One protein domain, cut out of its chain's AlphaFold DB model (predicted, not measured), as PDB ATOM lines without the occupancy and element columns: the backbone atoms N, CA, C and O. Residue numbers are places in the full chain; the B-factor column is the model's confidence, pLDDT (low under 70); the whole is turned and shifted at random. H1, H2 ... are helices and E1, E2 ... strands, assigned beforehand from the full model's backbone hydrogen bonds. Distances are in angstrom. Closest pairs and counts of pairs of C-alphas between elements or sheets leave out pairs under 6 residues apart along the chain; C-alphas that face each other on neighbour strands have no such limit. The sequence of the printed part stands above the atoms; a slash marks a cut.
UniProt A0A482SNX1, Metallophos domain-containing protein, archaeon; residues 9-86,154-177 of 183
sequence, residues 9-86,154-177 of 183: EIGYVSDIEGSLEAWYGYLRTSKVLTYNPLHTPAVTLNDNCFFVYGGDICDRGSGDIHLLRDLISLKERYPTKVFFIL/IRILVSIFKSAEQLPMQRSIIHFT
ATOM      1  N   GLU A   9      -4.892 -37.575 -12.630       91.88
ATOM      2  CA  GLU A   9      -6.054 -38.023 -11.856       91.88
ATOM      3  C   GLU A   9      -5.597 -38.581 -10.504       91.88
ATOM      4  O   GLU A   9      -4.652 -39.369 -10.425       91.88
ATOM      5  N   ILE A  10      -6.253 -38.168  -9.418       92.31
ATOM      6  CA  ILE A  10      -5.895 -38.605  -8.063       92.31
ATOM      7  C   ILE A  10      -7.057 -39.382  -7.455       92.31
ATOM      8  O   ILE A  10      -8.176 -38.878  -7.341       92.31
ATOM      9  N   GLY A  11      -6.772 -40.617  -7.052       92.94
ATOM     10  CA  GLY A  11      -7.717 -41.508  -6.393       92.94
ATOM     11  C   GLY A  11      -7.474 -41.513  -4.894       92.94
ATOM     12  O   GLY A  11      -6.335 -41.675  -4.458       92.94
ATOM     13  N   TYR A  12      -8.540 -41.365  -4.115       93.00
ATOM     14  CA  TYR A  12      -8.492 -41.449  -2.660       93.00
ATOM     15  C   TYR A  12      -9.521 -42.453  -2.139       93.00
ATOM     16  O   TYR A  12     -10.667 -42.456  -2.590       93.00
ATOM     17  N   VAL A  13      -9.118 -43.281  -1.176       92.62
ATOM     18  CA  VAL A  13     -10.010 -44.189  -0.439       92.62
ATOM     19  C   VAL A  13      -9.473 -44.418   0.973       92.62
ATOM     20  O   VAL A  13      -8.265 -44.399   1.178       92.62
ATOM     21  N   SER A  14     -10.348 -44.609   1.955       91.31
ATOM     22  CA  SER A  14     -10.004 -44.775   3.376       91.31
ATOM     23  C   SER A  14     -11.069 -45.615   4.072       91.31
ATOM     24  O   SER A  14     -12.143 -45.793   3.500       91.31
ATOM     25  N   ASP A  15     -10.794 -46.089   5.289       86.75
ATOM     26  CA  ASP A  15     -11.781 -46.704   6.190       86.75
ATOM     27  C   ASP A  15     -12.512 -47.907   5.556       86.75
ATOM     28  O   ASP A  15     -13.702 -48.127   5.779       86.75
ATOM     29  N   ILE A  16     -11.806 -48.706   4.743       89.12
ATOM     30  CA  ILE A  16     -12.372 -49.950   4.191       89.12
ATOM     31  C   ILE A  16     -12.535 -51.001   5.296       89.12
ATOM     32  O   ILE A  16     -13.405 -51.867   5.191       89.12
ATOM     33  N   GLU A  17     -11.713 -50.931   6.351       87.88
ATOM     34  CA  GLU A  17     -11.814 -51.770   7.550       87.88
ATOM     35  C   GLU A  17     -11.907 -53.282   7.237       87.88
ATOM     36  O   GLU A  17     -12.606 -54.023   7.927       87.88
ATOM     37  N   GLY A  18     -11.232 -53.753   6.183       86.31
ATOM     38  CA  GLY A  18     -11.210 -55.160   5.768       86.31
ATOM     39  C   GLY A  18     -12.360 -55.611   4.869       86.31
ATOM     40  O   GLY A  18     -12.440 -56.794   4.525       86.31
ATOM     41  N   SER A  19     -13.274 -54.719   4.485       91.88
ATOM     42  CA  SER A  19     -14.406 -55.060   3.619       91.88
ATOM     43  C   SER A  19     -13.973 -55.238   2.158       91.88
ATOM     44  O   SER A  19     -13.750 -54.267   1.432       91.88
ATOM     45  N   LEU A  20     -13.902 -56.491   1.688       90.88
ATOM     46  CA  LEU A  20     -13.663 -56.783   0.264       90.88
ATOM     47  C   LEU A  20     -14.767 -56.223  -0.629       90.88
ATOM     48  O   LEU A  20     -14.498 -55.810  -1.751       90.88
ATOM     49  N   GLU A  21     -16.004 -56.185  -0.137       91.50
ATOM     50  CA  GLU A  21     -17.121 -55.609  -0.879       91.50
ATOM     51  C   GLU A  21     -16.892 -54.118  -1.149       91.50
ATOM     52  O   GLU A  21     -17.010 -53.681  -2.296       91.50
ATOM     53  N   ALA A  22     -16.497 -53.357  -0.122       90.06
ATOM     54  CA  ALA A  22     -16.174 -51.942  -0.266       90.06
ATOM     55  C   ALA A  22     -14.937 -51.737  -1.154       90.06
ATOM     56  O   ALA A  22     -14.937 -50.848  -2.008       90.06
ATOM     57  N   TRP A  23     -13.917 -52.595  -1.026       93.56
ATOM     58  CA  TRP A  23     -12.732 -52.546  -1.883       93.56
ATOM     59  C   TRP A  23     -13.061 -52.776  -3.358       93.56
ATOM     60  O   TRP A  23     -12.737 -51.944  -4.203       93.56
ATOM     61  N   TYR A  24     -13.778 -53.852  -3.683       93.56
ATOM     62  CA  TYR A  24     -14.195 -54.117  -5.057       93.56
ATOM     63  C   TYR A  24     -15.212 -53.087  -5.560       93.56
ATOM     64  O   TYR A  24     -15.224 -52.778  -6.750       93.56
ATOM     65  N   GLY A  25     -16.045 -52.523  -4.682       93.50
ATOM     66  CA  GLY A  25     -16.916 -51.392  -5.003       93.50
ATOM     67  C   GLY A  25     -16.129 -50.164  -5.454       93.50
ATOM     68  O   GLY A  25     -16.447 -49.570  -6.488       93.50
ATOM     69  N   TYR A  26     -15.053 -49.837  -4.736       94.12
ATOM     70  CA  TYR A  26     -14.121 -48.792  -5.138       94.12
ATOM     71  C   TYR A  26     -13.443 -49.130  -6.472       94.12
ATOM     72  O   TYR A  26     -13.498 -48.330  -7.402       94.12
ATOM     73  N   LEU A  27     -12.873 -50.330  -6.613       94.75
ATOM     74  CA  LEU A  27     -12.180 -50.749  -7.836       94.75
ATOM     75  C   LEU A  27     -13.080 -50.717  -9.080       94.75
ATOM     76  O   LEU A  27     -12.623 -50.315 -10.143       94.75
ATOM     77  N   ARG A  28     -14.367 -51.070  -8.955       93.81
ATOM     78  CA  ARG A  28     -15.338 -51.008 -10.067       93.81
ATOM     79  C   ARG A  28     -15.612 -49.592 -10.569       93.81
ATOM     80  O   ARG A  28     -16.002 -49.428 -11.719       93.81
ATOM     81  N   THR A  29     -15.487 -48.591  -9.704       92.00
ATOM     82  CA  THR A  29     -15.823 -47.192 -10.023       92.00
ATOM     83  C   THR A  29     -14.591 -46.309 -10.193       92.00
ATOM     84  O   THR A  29     -14.703 -45.167 -10.644       92.00
ATOM     85  N   SER A  30     -13.411 -46.825  -9.847       93.06
ATOM     86  CA  SER A  30     -12.158 -46.090  -9.907       93.06
ATOM     87  C   SER A  30     -11.738 -45.826 -11.350       93.06
ATOM     88  O   SER A  30     -11.739 -46.711 -12.198       93.06
ATOM     89  N   LYS A  31     -11.322 -44.587 -11.617       92.25
ATOM     90  CA  LYS A  31     -10.619 -44.214 -12.857       92.25
ATOM     91  C   LYS A  31      -9.100 -44.329 -12.726       92.25
ATOM     92  O   LYS A  31      -8.381 -44.207 -13.711       92.25
ATOM     93  N   VAL A  32      -8.629 -44.527 -11.499       95.06
ATOM     94  CA  VAL A  32      -7.216 -44.477 -11.110       95.06
ATOM     95  C   VAL A  32      -6.645 -45.880 -10.988       95.06
ATOM     96  O   VAL A  32      -5.515 -46.115 -11.407       95.06
ATOM     97  N   LEU A  33      -7.427 -46.813 -10.448       96.56
ATOM     98  CA  LEU A  33      -7.052 -48.214 -10.338       96.56
ATOM     99  C   LEU A  33      -7.858 -49.055 -11.320       96.56
ATOM    100  O   LEU A  33      -9.068 -48.885 -11.438       96.56
ATOM    101  N   THR A  34      -7.183 -50.002 -11.959       95.88
ATOM    102  CA  THR A  34      -7.807 -51.044 -12.772       95.88
ATOM    103  C   THR A  34      -7.729 -52.367 -12.025       95.88
ATOM    104  O   THR A  34      -6.685 -52.712 -11.474       95.88
ATOM    105  N   TYR A  35      -8.832 -53.114 -12.017       95.75
ATOM    106  CA  TYR A  35      -8.898 -54.461 -11.458       95.75
ATOM    107  C   TYR A  35      -9.154 -55.485 -12.562       95.75
ATOM    108  O   TYR A  35     -10.150 -55.400 -13.278       95.75
ATOM    109  N   ASN A  36      -8.264 -56.466 -12.679       93.38
ATOM    110  CA  ASN A  36      -8.411 -57.616 -13.554       93.38
ATOM    111  C   ASN A  36      -8.021 -58.898 -12.794       93.38
ATOM    112  O   ASN A  36      -6.830 -59.153 -12.607       93.38
ATOM    113  N   PRO A  37      -8.992 -59.740 -12.395       90.50
ATOM    114  CA  PRO A  37      -8.726 -60.950 -11.615       90.50
ATOM    115  C   PRO A  37      -7.929 -62.021 -12.375       90.50
ATOM    116  O   PRO A  37      -7.424 -62.950 -11.753       90.50
ATOM    117  N   LEU A  38      -7.823 -61.921 -13.704       91.94
ATOM    118  CA  LEU A  38      -7.057 -62.861 -14.526       91.94
ATOM    119  C   LEU A  38      -5.563 -62.514 -14.582       91.94
ATOM    120  O   LEU A  38      -4.767 -63.306 -15.081       91.94
ATOM    121  N   HIS A  39      -5.175 -61.327 -14.113       89.81
ATOM    122  CA  HIS A  39      -3.793 -60.863 -14.128       89.81
ATOM    123  C   HIS A  39      -3.168 -60.965 -12.736       89.81
ATOM    124  O   HIS A  39      -3.839 -60.854 -11.714       89.81
ATOM    125  N   THR A  40      -1.848 -61.154 -12.694       87.19
ATOM    126  CA  THR A  40      -1.064 -61.051 -11.459       87.19
ATOM    127  C   THR A  40      -0.014 -59.958 -11.641       87.19
ATOM    128  O   THR A  40       0.857 -60.108 -12.498       87.19
ATOM    129  N   PRO A  41      -0.066 -58.861 -10.867       87.88
ATOM    130  CA  PRO A  41      -1.055 -58.537  -9.831       87.88
ATOM    131  C   PRO A  41      -2.421 -58.127 -10.411       87.88
ATOM    132  O   PRO A  41      -2.489 -57.531 -11.485       87.88
ATOM    133  N   ALA A  42      -3.497 -58.418  -9.672       92.31
ATOM    134  CA  ALA A  42      -4.871 -58.180 -10.124       92.31
ATOM    135  C   ALA A  42      -5.273 -56.697 -10.113       92.31
ATOM    136  O   ALA A  42      -6.178 -56.302 -10.839       92.31
ATOM    137  N   VAL A  43      -4.607 -55.867  -9.307       96.38
ATOM    138  CA  VAL A  43      -4.857 -54.422  -9.227       96.38
ATOM    139  C   VAL A  43      -3.669 -53.668  -9.814       96.38
ATOM    140  O   VAL A  43      -2.523 -53.933  -9.450       96.38
ATOM    141  N   THR A  44      -3.903 -52.701 -10.696       97.00
ATOM    142  CA  THR A  44      -2.861 -51.855 -11.298       97.00
ATOM    143  C   THR A  44      -3.243 -50.377 -11.248       97.00
ATOM    144  O   THR A  44      -4.418 -50.034 -11.147       97.00
ATOM    145  N   LEU A  45      -2.238 -49.498 -11.279       96.69
ATOM    146  CA  LEU A  45      -2.427 -48.049 -11.341       96.69
ATOM    147  C   LEU A  45      -2.403 -47.610 -12.807       96.69
ATOM    148  O   LEU A  45      -1.492 -47.997 -13.541       96.69
ATOM    149  N   ASN A  46      -3.379 -46.803 -13.215       95.44
ATOM    150  CA  ASN A  46      -3.448 -46.258 -14.567       95.44
ATOM    151  C   ASN A  46      -2.373 -45.185 -14.805       95.44
ATOM    152  O   ASN A  46      -1.841 -44.567 -13.874       95.44
ATOM    153  N   ASP A  47      -2.058 -44.939 -16.076       92.19
ATOM    154  CA  ASP A  47      -1.120 -43.888 -16.457       92.19
ATOM    155  C   ASP A  47      -1.634 -42.504 -16.061       92.19
ATOM    156  O   ASP A  47      -2.837 -42.254 -15.995       92.19
ATOM    157  N   ASN A  48      -0.702 -41.595 -15.767       92.06
ATOM    158  CA  ASN A  48      -0.994 -40.245 -15.269       92.06
ATOM    159  C   ASN A  48      -1.915 -40.211 -14.035       92.06
ATOM    160  O   ASN A  48      -2.585 -39.211 -13.785       92.06
ATOM    161  N   CYS A  49      -1.916 -41.279 -13.234       93.88
ATOM    162  CA  CYS A  49      -2.688 -41.338 -12.004       93.88
ATOM    163  C   CYS A  49      -1.809 -41.414 -10.750       93.88
ATOM    164  O   CYS A  49      -0.695 -41.943 -10.772       93.88
ATOM    165  N   PHE A  50      -2.354 -40.918  -9.641       95.06
ATOM    166  CA  PHE A  50      -1.820 -41.061  -8.289       95.06
ATOM    167  C   PHE A  50      -2.879 -41.683  -7.384       95.06
ATOM    168  O   PHE A  50      -4.073 -41.436  -7.556       95.06
ATOM    169  N   PHE A  51      -2.453 -42.468  -6.400       96.31
ATOM    170  CA  PHE A  51      -3.361 -43.136  -5.475       96.31
ATOM    171  C   PHE A  51      -2.957 -42.885  -4.025       96.31
ATOM    172  O   PHE A  51      -1.797 -43.050  -3.648       96.31
ATOM    173  N   VAL A  52      -3.928 -42.492  -3.207       95.44
ATOM    174  CA  VAL A  52      -3.754 -42.217  -1.783       95.44
ATOM    175  C   VAL A  52      -4.718 -43.093  -0.994       95.44
ATOM    176  O   VAL A  52      -5.933 -42.992  -1.152       95.44
ATOM    177  N   TYR A  53      -4.172 -43.926  -0.113       94.62
ATOM    178  CA  TYR A  53      -4.964 -44.672   0.856       94.62
ATOM    179  C   TYR A  53      -4.951 -43.941   2.204       94.62
ATOM    180  O   TYR A  53      -3.878 -43.654   2.733       94.62
ATOM    181  N   GLY A  54      -6.126 -43.617   2.741       90.25
ATOM    182  CA  GLY A  54      -6.316 -42.749   3.910       90.25
ATOM    183  C   GLY A  54      -6.126 -43.412   5.277       90.25
ATOM    184  O   GLY A  54      -6.019 -42.701   6.277       90.25
ATOM    185  N   GLY A  55      -6.040 -44.742   5.308       88.25
ATOM    186  CA  GLY A  55      -5.796 -45.532   6.513       88.25
ATOM    187  C   GLY A  55      -7.029 -46.289   7.002       88.25
ATOM    188  O   GLY A  55      -8.045 -46.367   6.310       88.25
ATOM    189  N   ASP A  56      -6.900 -46.880   8.187       87.31
ATOM    190  CA  ASP A  56      -7.868 -47.781   8.819       87.31
ATOM    191  C   ASP A  56      -8.218 -48.967   7.901       87.31
ATOM    192  O   ASP A  56      -9.375 -49.257   7.584       87.31
ATOM    193  N   ILE A  57      -7.158 -49.663   7.467       85.62
ATOM    194  CA  ILE A  57      -7.235 -50.774   6.509       85.62
ATOM    195  C   ILE A  57      -7.883 -52.002   7.147       85.62
ATOM    196  O   ILE A  57      -8.699 -52.653   6.502       85.62
ATOM    197  N   CYS A  58      -7.508 -52.329   8.387       79.69
ATOM    198  CA  CYS A  58      -7.884 -53.582   9.052       79.69
ATOM    199  C   CYS A  58      -8.765 -53.339  10.278       79.69
ATOM    200  O   CYS A  58      -8.408 -52.483  11.093       79.69
ATOM    201  N   ASP A  59      -9.825 -54.134  10.475       73.19
ATOM    202  CA  ASP A  59     -10.480 -54.361  11.787       73.19
ATOM    203  C   ASP A  59     -11.726 -55.253  11.689       73.19
ATOM    204  O   ASP A  59     -11.915 -56.140  12.517       73.19
ATOM    205  N   ARG A  60     -12.630 -54.946  10.747       73.25
ATOM    206  CA  ARG A  60     -14.025 -55.416  10.792       73.25
ATOM    207  C   ARG A  60     -14.336 -56.517   9.785       73.25
ATOM    208  O   ARG A  60     -15.221 -57.330  10.040       73.25
ATOM    209  N   GLY A  61     -13.653 -56.533   8.647       75.12
ATOM    210  CA  GLY A  61     -13.871 -57.495   7.573       75.12
ATOM    211  C   GLY A  61     -12.837 -58.619   7.547       75.12
ATOM    212  O   GLY A  61     -11.711 -58.483   8.007       75.12
ATOM    213  N   SER A  62     -13.202 -59.749   6.942       82.50
ATOM    214  CA  SER A  62     -12.298 -60.891   6.742       82.50
ATOM    215  C   SER A  62     -11.264 -60.674   5.625       82.50
ATOM    216  O   SER A  62     -10.377 -61.505   5.426       82.50
ATOM    217  N   GLY A  63     -11.368 -59.565   4.888       85.44
ATOM    218  CA  GLY A  63     -10.528 -59.226   3.742       85.44
ATOM    219  C   GLY A  63      -9.186 -58.586   4.067       85.44
ATOM    220  O   GLY A  63      -8.435 -58.313   3.134       85.44
ATOM    221  N   ASP A  64      -8.874 -58.348   5.344       84.25
ATOM    222  CA  ASP A  64      -7.704 -57.586   5.803       84.25
ATOM    223  C   ASP A  64      -6.406 -57.960   5.072       84.25
ATOM    224  O   ASP A  64      -5.748 -57.114   4.469       84.25
ATOM    225  N   ILE A  65      -6.048 -59.247   5.090       87.31
ATOM    226  CA  ILE A  65      -4.789 -59.734   4.509       87.31
ATOM    227  C   ILE A  65      -4.789 -59.574   2.986       87.31
ATOM    228  O   ILE A  65      -3.754 -59.274   2.395       87.31
ATOM    229  N   HIS A  66      -5.931 -59.796   2.340       89.50
ATOM    230  CA  HIS A  66      -6.047 -59.667   0.892       89.50
ATOM    231  C   HIS A  66      -5.902 -58.202   0.465       89.50
ATOM    232  O   HIS A  66      -5.067 -57.892  -0.378       89.50
ATOM    233  N   LEU A  67      -6.623 -57.294   1.127       91.06
ATOM    234  CA  LEU A  67      -6.532 -55.859   0.880       91.06
ATOM    235  C   LEU A  67      -5.118 -55.323   1.142       91.06
ATOM    236  O   LEU A  67      -4.578 -54.573   0.334       91.06
ATOM    237  N   LEU A  68      -4.480 -55.747   2.239       91.12
ATOM    238  CA  LEU A  68      -3.092 -55.385   2.524       91.12
ATOM    239  C   LEU A  68      -2.141 -55.837   1.412       91.12
ATOM    240  O   LEU A  68      -1.260 -55.071   1.031       91.12
ATOM    241  N   ARG A  69      -2.317 -57.049   0.871       92.69
ATOM    242  CA  ARG A  69      -1.494 -57.551  -0.244       92.69
ATOM    243  C   ARG A  69      -1.658 -56.697  -1.497       92.69
ATOM    244  O   ARG A  69      -0.648 -56.344  -2.102       92.69
ATOM    245  N   ASP A  70      -2.886 -56.326  -1.849       94.25
ATOM    246  CA  ASP A  70      -3.150 -55.446  -2.991       94.25
ATOM    247  C   ASP A  70      -2.478 -54.080  -2.814       94.25
ATOM    248  O   ASP A  70      -1.770 -53.602  -3.705       94.25
ATOM    249  N   LEU A  71      -2.654 -53.462  -1.643       94.38
ATOM    250  CA  LEU A  71      -2.088 -52.149  -1.340       94.38
ATOM    251  C   LEU A  71      -0.555 -52.189  -1.336       94.38
ATOM    252  O   LEU A  71       0.080 -51.374  -2.008       94.38
ATOM    253  N   ILE A  72       0.057 -53.150  -0.641       93.75
ATOM    254  CA  ILE A  72       1.520 -53.301  -0.602       93.75
ATOM    255  C   ILE A  72       2.069 -53.525  -2.014       93.75
ATOM    256  O   ILE A  72       2.986 -52.815  -2.420       93.75
ATOM    257  N   SER A  73       1.448 -54.411  -2.802       95.62
ATOM    258  CA  SER A  73       1.853 -54.653  -4.191       95.62
ATOM    259  C   SER A  73       1.771 -53.390  -5.059       95.62
ATOM    260  O   SER A  73       2.621 -53.171  -5.926       95.62
ATOM    261  N   LEU A  74       0.766 -52.533  -4.850       96.56
ATOM    262  CA  LEU A  74       0.687 -51.227  -5.510       96.56
ATOM    263  C   LEU A  74       1.837 -50.309  -5.080       96.56
ATOM    264  O   LEU A  74       2.468 -49.687  -5.935       96.56
ATOM    265  N   LYS A  75       2.141 -50.225  -3.780       96.12
ATOM    266  CA  LYS A  75       3.216 -49.359  -3.272       96.12
ATOM    267  C   LYS A  75       4.597 -49.788  -3.752       96.12
ATOM    268  O   LYS A  75       5.391 -48.928  -4.119       96.12
ATOM    269  N   GLU A  76       4.874 -51.086  -3.770       95.06
ATOM    270  CA  GLU A  76       6.154 -51.631  -4.233       95.06
ATOM    271  C   GLU A  76       6.396 -51.331  -5.716       95.06
ATOM    272  O   GLU A  76       7.505 -50.969  -6.102       95.06
ATOM    273  N   ARG A  77       5.350 -51.418  -6.546       96.12
ATOM    274  CA  ARG A  77       5.457 -51.175  -7.993       96.12
ATOM    275  C   ARG A  77       5.389 -49.702  -8.379       96.12
ATOM    276  O   ARG A  77       5.968 -49.312  -9.388       96.12
ATOM    277  N   TYR A  78       4.696 -48.883  -7.592       96.06
ATOM    278  CA  TYR A  78       4.497 -47.460  -7.872       96.06
ATOM    279  C   TYR A  78       4.907 -46.585  -6.671       96.06
ATOM    280  O   TYR A  78       4.092 -45.812  -6.149       96.06
ATOM    281  N   PRO A  79       6.175 -46.648  -6.222       93.94
ATOM    282  CA  PRO A  79       6.605 -46.059  -4.953       93.94
ATOM    283  C   PRO A  79       6.459 -44.536  -4.892       93.94
ATOM    284  O   PRO A  79       6.252 -43.994  -3.807       93.94
ATOM    285  N   THR A  80       6.520 -43.847  -6.032       93.50
ATOM    286  CA  THR A  80       6.375 -42.385  -6.134       93.50
ATOM    287  C   THR A  80       4.949 -41.926  -6.437       93.50
ATOM    288  O   THR A  80       4.694 -40.724  -6.428       93.50
ATOM    289  N   LYS A  81       4.021 -42.855  -6.715       94.12
ATOM    290  CA  LYS A  81       2.636 -42.536  -7.100       94.12
ATOM    291  C   LYS A  81       1.577 -43.057  -6.127       94.12
ATOM    292  O   LYS A  81       0.435 -42.609  -6.184       94.12
ATOM    293  N   VAL A  82       1.950 -43.989  -5.250       96.00
ATOM    294  CA  VAL A  82       1.078 -44.570  -4.225       96.00
ATOM    295  C   VAL A  82       1.507 -44.073  -2.847       96.00
ATOM    296  O   VAL A  82       2.659 -44.253  -2.440       96.00
ATOM    297  N   PHE A  83       0.580 -43.467  -2.112       94.81
ATOM    298  CA  PHE A  83       0.821 -42.889  -0.791       94.81
ATOM    299  C   PHE A  83      -0.119 -43.493   0.243       94.81
ATOM    300  O   PHE A  83      -1.307 -43.671  -0.017       94.81
ATOM    301  N   PHE A  84       0.413 -43.776   1.431       92.62
ATOM    302  CA  PHE A  84      -0.367 -44.264   2.562       92.62
ATOM    303  C   PHE A  84      -0.358 -43.229   3.672       92.62
ATOM    304  O   PHE A  84       0.702 -42.784   4.115       92.62
ATOM    305  N   ILE A  85      -1.552 -42.880   4.122       90.88
ATOM    306  CA  ILE A  85      -1.784 -42.181   5.373       90.88
ATOM    307  C   ILE A  85      -2.143 -43.266   6.382       90.88
ATOM    308  O   ILE A  85      -3.010 -44.097   6.126       90.88
ATOM    309  N   LEU A  86      -1.423 -43.303   7.500       84.94
ATOM    310  CA  LEU A  86      -1.677 -44.296   8.536       84.94
ATOM    311  C   LEU A  86      -2.830 -43.825   9.417       84.94
ATOM    312  O   LEU A  86      -2.748 -42.770  10.051       84.94
ATOM    313  N   ILE A 154      -6.315 -34.903   7.340       50.19
ATOM    314  CA  ILE A 154      -6.733 -33.758   6.510       50.19
ATOM    315  C   ILE A 154      -5.561 -32.793   6.281       50.19
ATOM    316  O   ILE A 154      -5.330 -32.363   5.154       50.19
ATOM    317  N   ARG A 155      -4.780 -32.473   7.321       45.56
ATOM    318  CA  ARG A 155      -3.596 -31.605   7.196       45.56
ATOM    319  C   ARG A 155      -2.475 -32.231   6.366       45.56
ATOM    320  O   ARG A 155      -1.826 -31.507   5.623       45.56
ATOM    321  N   ILE A 156      -2.260 -33.540   6.471       50.69
ATOM    322  CA  ILE A 156      -1.287 -34.292   5.669       50.69
ATOM    323  C   ILE A 156      -1.744 -34.342   4.216       50.69
ATOM    324  O   ILE A 156      -0.927 -34.069   3.351       50.69
ATOM    325  N   LEU A 157      -3.031 -34.583   3.938       49.00
ATOM    326  CA  LEU A 157      -3.594 -34.423   2.594       49.00
ATOM    327  C   LEU A 157      -3.300 -33.015   2.072       49.00
ATOM    328  O   LEU A 157      -2.657 -32.883   1.039       49.00
ATOM    329  N   VAL A 158      -3.655 -31.964   2.821       52.62
ATOM    330  CA  VAL A 158      -3.374 -30.567   2.438       52.62
ATOM    331  C   VAL A 158      -1.874 -30.307   2.250       52.62
ATOM    332  O   VAL A 158      -1.502 -29.572   1.346       52.62
ATOM    333  N   SER A 159      -0.991 -30.910   3.049       44.88
ATOM    334  CA  SER A 159       0.461 -30.738   2.929       44.88
ATOM    335  C   SER A 159       1.061 -31.524   1.765       44.88
ATOM    336  O   SER A 159       1.963 -31.018   1.113       44.88
ATOM    337  N   ILE A 160       0.572 -32.732   1.481       51.53
ATOM    338  CA  ILE A 160       0.920 -33.497   0.279       51.53
ATOM    339  C   ILE A 160       0.458 -32.712  -0.950       51.53
ATOM    340  O   ILE A 160       1.219 -32.595  -1.905       51.53
ATOM    341  N   PHE A 161      -0.721 -32.082  -0.898       48.62
ATOM    342  CA  PHE A 161      -1.201 -31.186  -1.951       48.62
ATOM    343  C   PHE A 161      -0.355 -29.907  -2.081       48.62
ATOM    344  O   PHE A 161      -0.044 -29.515  -3.200       48.62
ATOM    345  N   LYS A 162       0.102 -29.298  -0.978       45.22
ATOM    346  CA  LYS A 162       1.017 -28.135  -0.998       45.22
ATOM    347  C   LYS A 162       2.445 -28.473  -1.437       45.22
ATOM    348  O   LYS A 162       3.130 -27.644  -2.023       45.22
ATOM    349  N   SER A 163       2.921 -29.686  -1.174       39.41
ATOM    350  CA  SER A 163       4.189 -30.165  -1.733       39.41
ATOM    351  C   SER A 163       4.038 -30.559  -3.205       39.41
ATOM    352  O   SER A 163       4.979 -30.399  -3.976       39.41
ATOM    353  N   ALA A 164       2.850 -31.006  -3.628       40.78
ATOM    354  CA  ALA A 164       2.514 -31.194  -5.038       40.78
ATOM    355  C   ALA A 164       2.350 -29.859  -5.795       40.78
ATOM    356  O   ALA A 164       2.590 -29.827  -6.994       40.78
ATOM    357  N   GLU A 165       2.044 -28.746  -5.114       39.62
ATOM    358  CA  GLU A 165       2.092 -27.376  -5.670       39.62
ATOM    359  C   GLU A 165       3.506 -26.934  -6.105       39.62
ATOM    360  O   GLU A 165       3.630 -25.988  -6.881       39.62
ATOM    361  N   GLN A 166       4.576 -27.609  -5.657       40.56
ATOM    362  CA  GLN A 166       5.940 -27.383  -6.165       40.56
ATOM    363  C   GLN A 166       6.233 -28.133  -7.479       40.56
ATOM    364  O   GLN A 166       7.287 -27.928  -8.081       40.56
ATOM    365  N   LEU A 167       5.308 -28.975  -7.953       38.09
ATOM    366  CA  LEU A 167       5.298 -29.481  -9.324       38.09
ATOM    367  C   LEU A 167       4.519 -28.484 -10.199       38.09
ATOM    368  O   LEU A 167       3.537 -27.910  -9.729       38.09
ATOM    369  N   PRO A 168       4.936 -28.236 -11.456       32.88
ATOM    370  CA  PRO A 168       4.306 -27.231 -12.307       32.88
ATOM    371  C   PRO A 168       2.795 -27.474 -12.397       32.88
ATOM    372  O   PRO A 168       2.358 -28.523 -12.866       32.88
ATOM    373  N   MET A 169       2.024 -26.497 -11.903       33.00
ATOM    374  CA  MET A 169       0.561 -26.496 -11.825       33.00
ATOM    375  C   MET A 169      -0.074 -27.053 -13.105       33.00
ATOM    376  O   MET A 169      -0.075 -26.388 -14.142       33.00
ATOM    377  N   GLN A 170      -0.675 -28.240 -13.017       37.59
ATOM    378  CA  GLN A 170      -1.603 -28.743 -14.027       37.59
ATOM    379  C   GLN A 170      -2.844 -29.317 -13.343       37.59
ATOM    380  O   GLN A 170      -2.753 -30.057 -12.363       37.59
ATOM    381  N   ARG A 171      -4.014 -28.894 -13.841       37.28
ATOM    382  CA  ARG A 171      -5.355 -29.131 -13.279       37.28
ATOM    383  C   ARG A 171      -5.535 -30.594 -12.863       37.28
ATOM    384  O   ARG A 171      -5.716 -31.452 -13.716       37.28
ATOM    385  N   SER A 172      -5.523 -30.875 -11.564       41.94
ATOM    386  CA  SER A 172      -5.780 -32.216 -11.029       41.94
ATOM    387  C   SER A 172      -7.275 -32.365 -10.743       41.94
ATOM    388  O   SER A 172      -7.862 -31.497 -10.096       41.94
ATOM    389  N   ILE A 173      -7.912 -33.438 -11.221       48.25
ATOM    390  CA  ILE A 173      -9.265 -33.801 -10.774       48.25
ATOM    391  C   ILE A 173      -9.124 -34.810  -9.639       48.25
ATOM    392  O   ILE A 173      -8.416 -35.810  -9.750       48.25
ATOM    393  N   ILE A 174      -9.772 -34.505  -8.514       48.34
ATOM    394  CA  ILE A 174      -9.787 -35.373  -7.339       48.34
ATOM    395  C   ILE A 174     -11.129 -36.091  -7.317       48.34
ATOM    396  O   ILE A 174     -12.183 -35.468  -7.170       48.34
ATOM    397  N   HIS A 175     -11.085 -37.410  -7.457       51.94
ATOM    398  CA  HIS A 175     -12.261 -38.257  -7.352       51.94
ATOM    399  C   HIS A 175     -12.400 -38.762  -5.911       51.94
ATOM    400  O   HIS A 175     -11.685 -39.667  -5.483       51.94
ATOM    401  N   PHE A 176     -13.332 -38.163  -5.162       41.41
ATOM    402  CA  PHE A 176     -13.771 -38.673  -3.864       41.41
ATOM    403  C   PHE A 176     -14.947 -39.627  -4.062       41.41
ATOM    404  O   PHE A 176     -16.012 -39.207  -4.514       41.41
ATOM    405  N   THR A 177     -14.771 -40.890  -3.681       43.66
ATOM    406  CA  THR A 177     -15.887 -41.832  -3.550       43.66
ATOM    407  C   THR A 177     -16.246 -41.929  -2.066       43.66
ATOM    408  O   THR A 177     -15.534 -42.605  -1.322       43.66
TER     409      THR A 177
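AT A GLANCE: This is residues 9 to 86 and 154 to 177 of the 183 residues of the protein "Metallophos domain-containing protein" of archaeon (UniProt A0A482SNX1). A small four-stranded parallel sheet, E5, E4, E1, E6, has the helices H1 and H2 and the short hairpin of E2 and E3 gathered on one side of it, with the hairpin's E2 toward H1 and its E3 toward H2. The helix H3 is set off on the other side of the sheet with few contacts to it, and residues 161 to 170 stick out there. The printed part has 102 residues, with three named helices and six named strands in the order E1 H1 E2 E3 E4 H2 E5 H3 E6; the class is mixed, helices and strands. The whole is compact, with a radius of gyration of the C-alphas of 13.5 A and spans of 40 by 29 by 23 A.

IN THESE COORDINATES: In the sheet, E5 is residues 82 to 84, 6.9 A long; E4 is 49 to 53, 13.5 A; E1 is 9 to 13, 13.6 A, beginning at C-alpha 9 (-6.054, -38.023, -11.856); and E6 is 173 to 176, 9.6 A, ending at C-alpha 176 (-13.771, -38.673, -3.864). H2, residues 64 to 77, is the longest helix at 20.1 A and begins at C-alpha 64 (-7.704, -57.586, 5.803). H1 is residues 20 to 29, 14.2 A, and H3 is 154 to 164, 15.0 A. E2, residues 33 to 35, is 6.6 A long, and E3, residues 43 to 45, is 7.1 A.

HOW THE PARTS SIT: E4 and E1 are parallel inner strands at 16 degrees, with N 52 and O 11 within hydrogen-bond range at 2.8 A. The edge strand E5 is parallel to E4, with N 83 and O 51 at 2.9 A, and the edge strand E6 is parallel to E1, with N 10 and O 173 at 3.2 A. E4, H2 and E5 form a strand-helix-strand unit, two parallel neighbour strands with a helix between them in the chain, and its crossover is right-handed. H2 is on the sheet but only grazes it with residues 71 to 76; the closest C-alphas of H2 and E5 are those of Lys 75 and Val 82, 5.3 A apart. H1 also only grazes it, with residues 22 to 29. H1 and H2 are close but not clearly touching, at a steep tilt of 42 degrees, the same way; their closest C-alphas, Leu 20 and Leu 67, are 7.2 A apart. E2 and E3 are an antiparallel hairpin, with N 34 and O 44 at 2.9 A. The closest C-alphas of E3 and H2 are Val 43 and Asp 70, 6.5 A apart, and those of H1 and E2 are Leu 27 and Tyr 35, 6.1 A apart. H3 is not on the sheet and is apart from H1 and H2. In H1, H2 and H3 every O i to N i+4 pair is within hydrogen-bond range.

THE WHOLE: The C-alphas of Ser 62 and Pro 168, the two farthest apart, are 42.1 A from each other. Residues 87 to 153 are not printed, and C-alphas 86 and 154 are 11.9 A apart across this cut. Of the links that are printed whole, none is long. The mean pLDDT of the printed part is 80.2, and residues 154 to 177 are under 70.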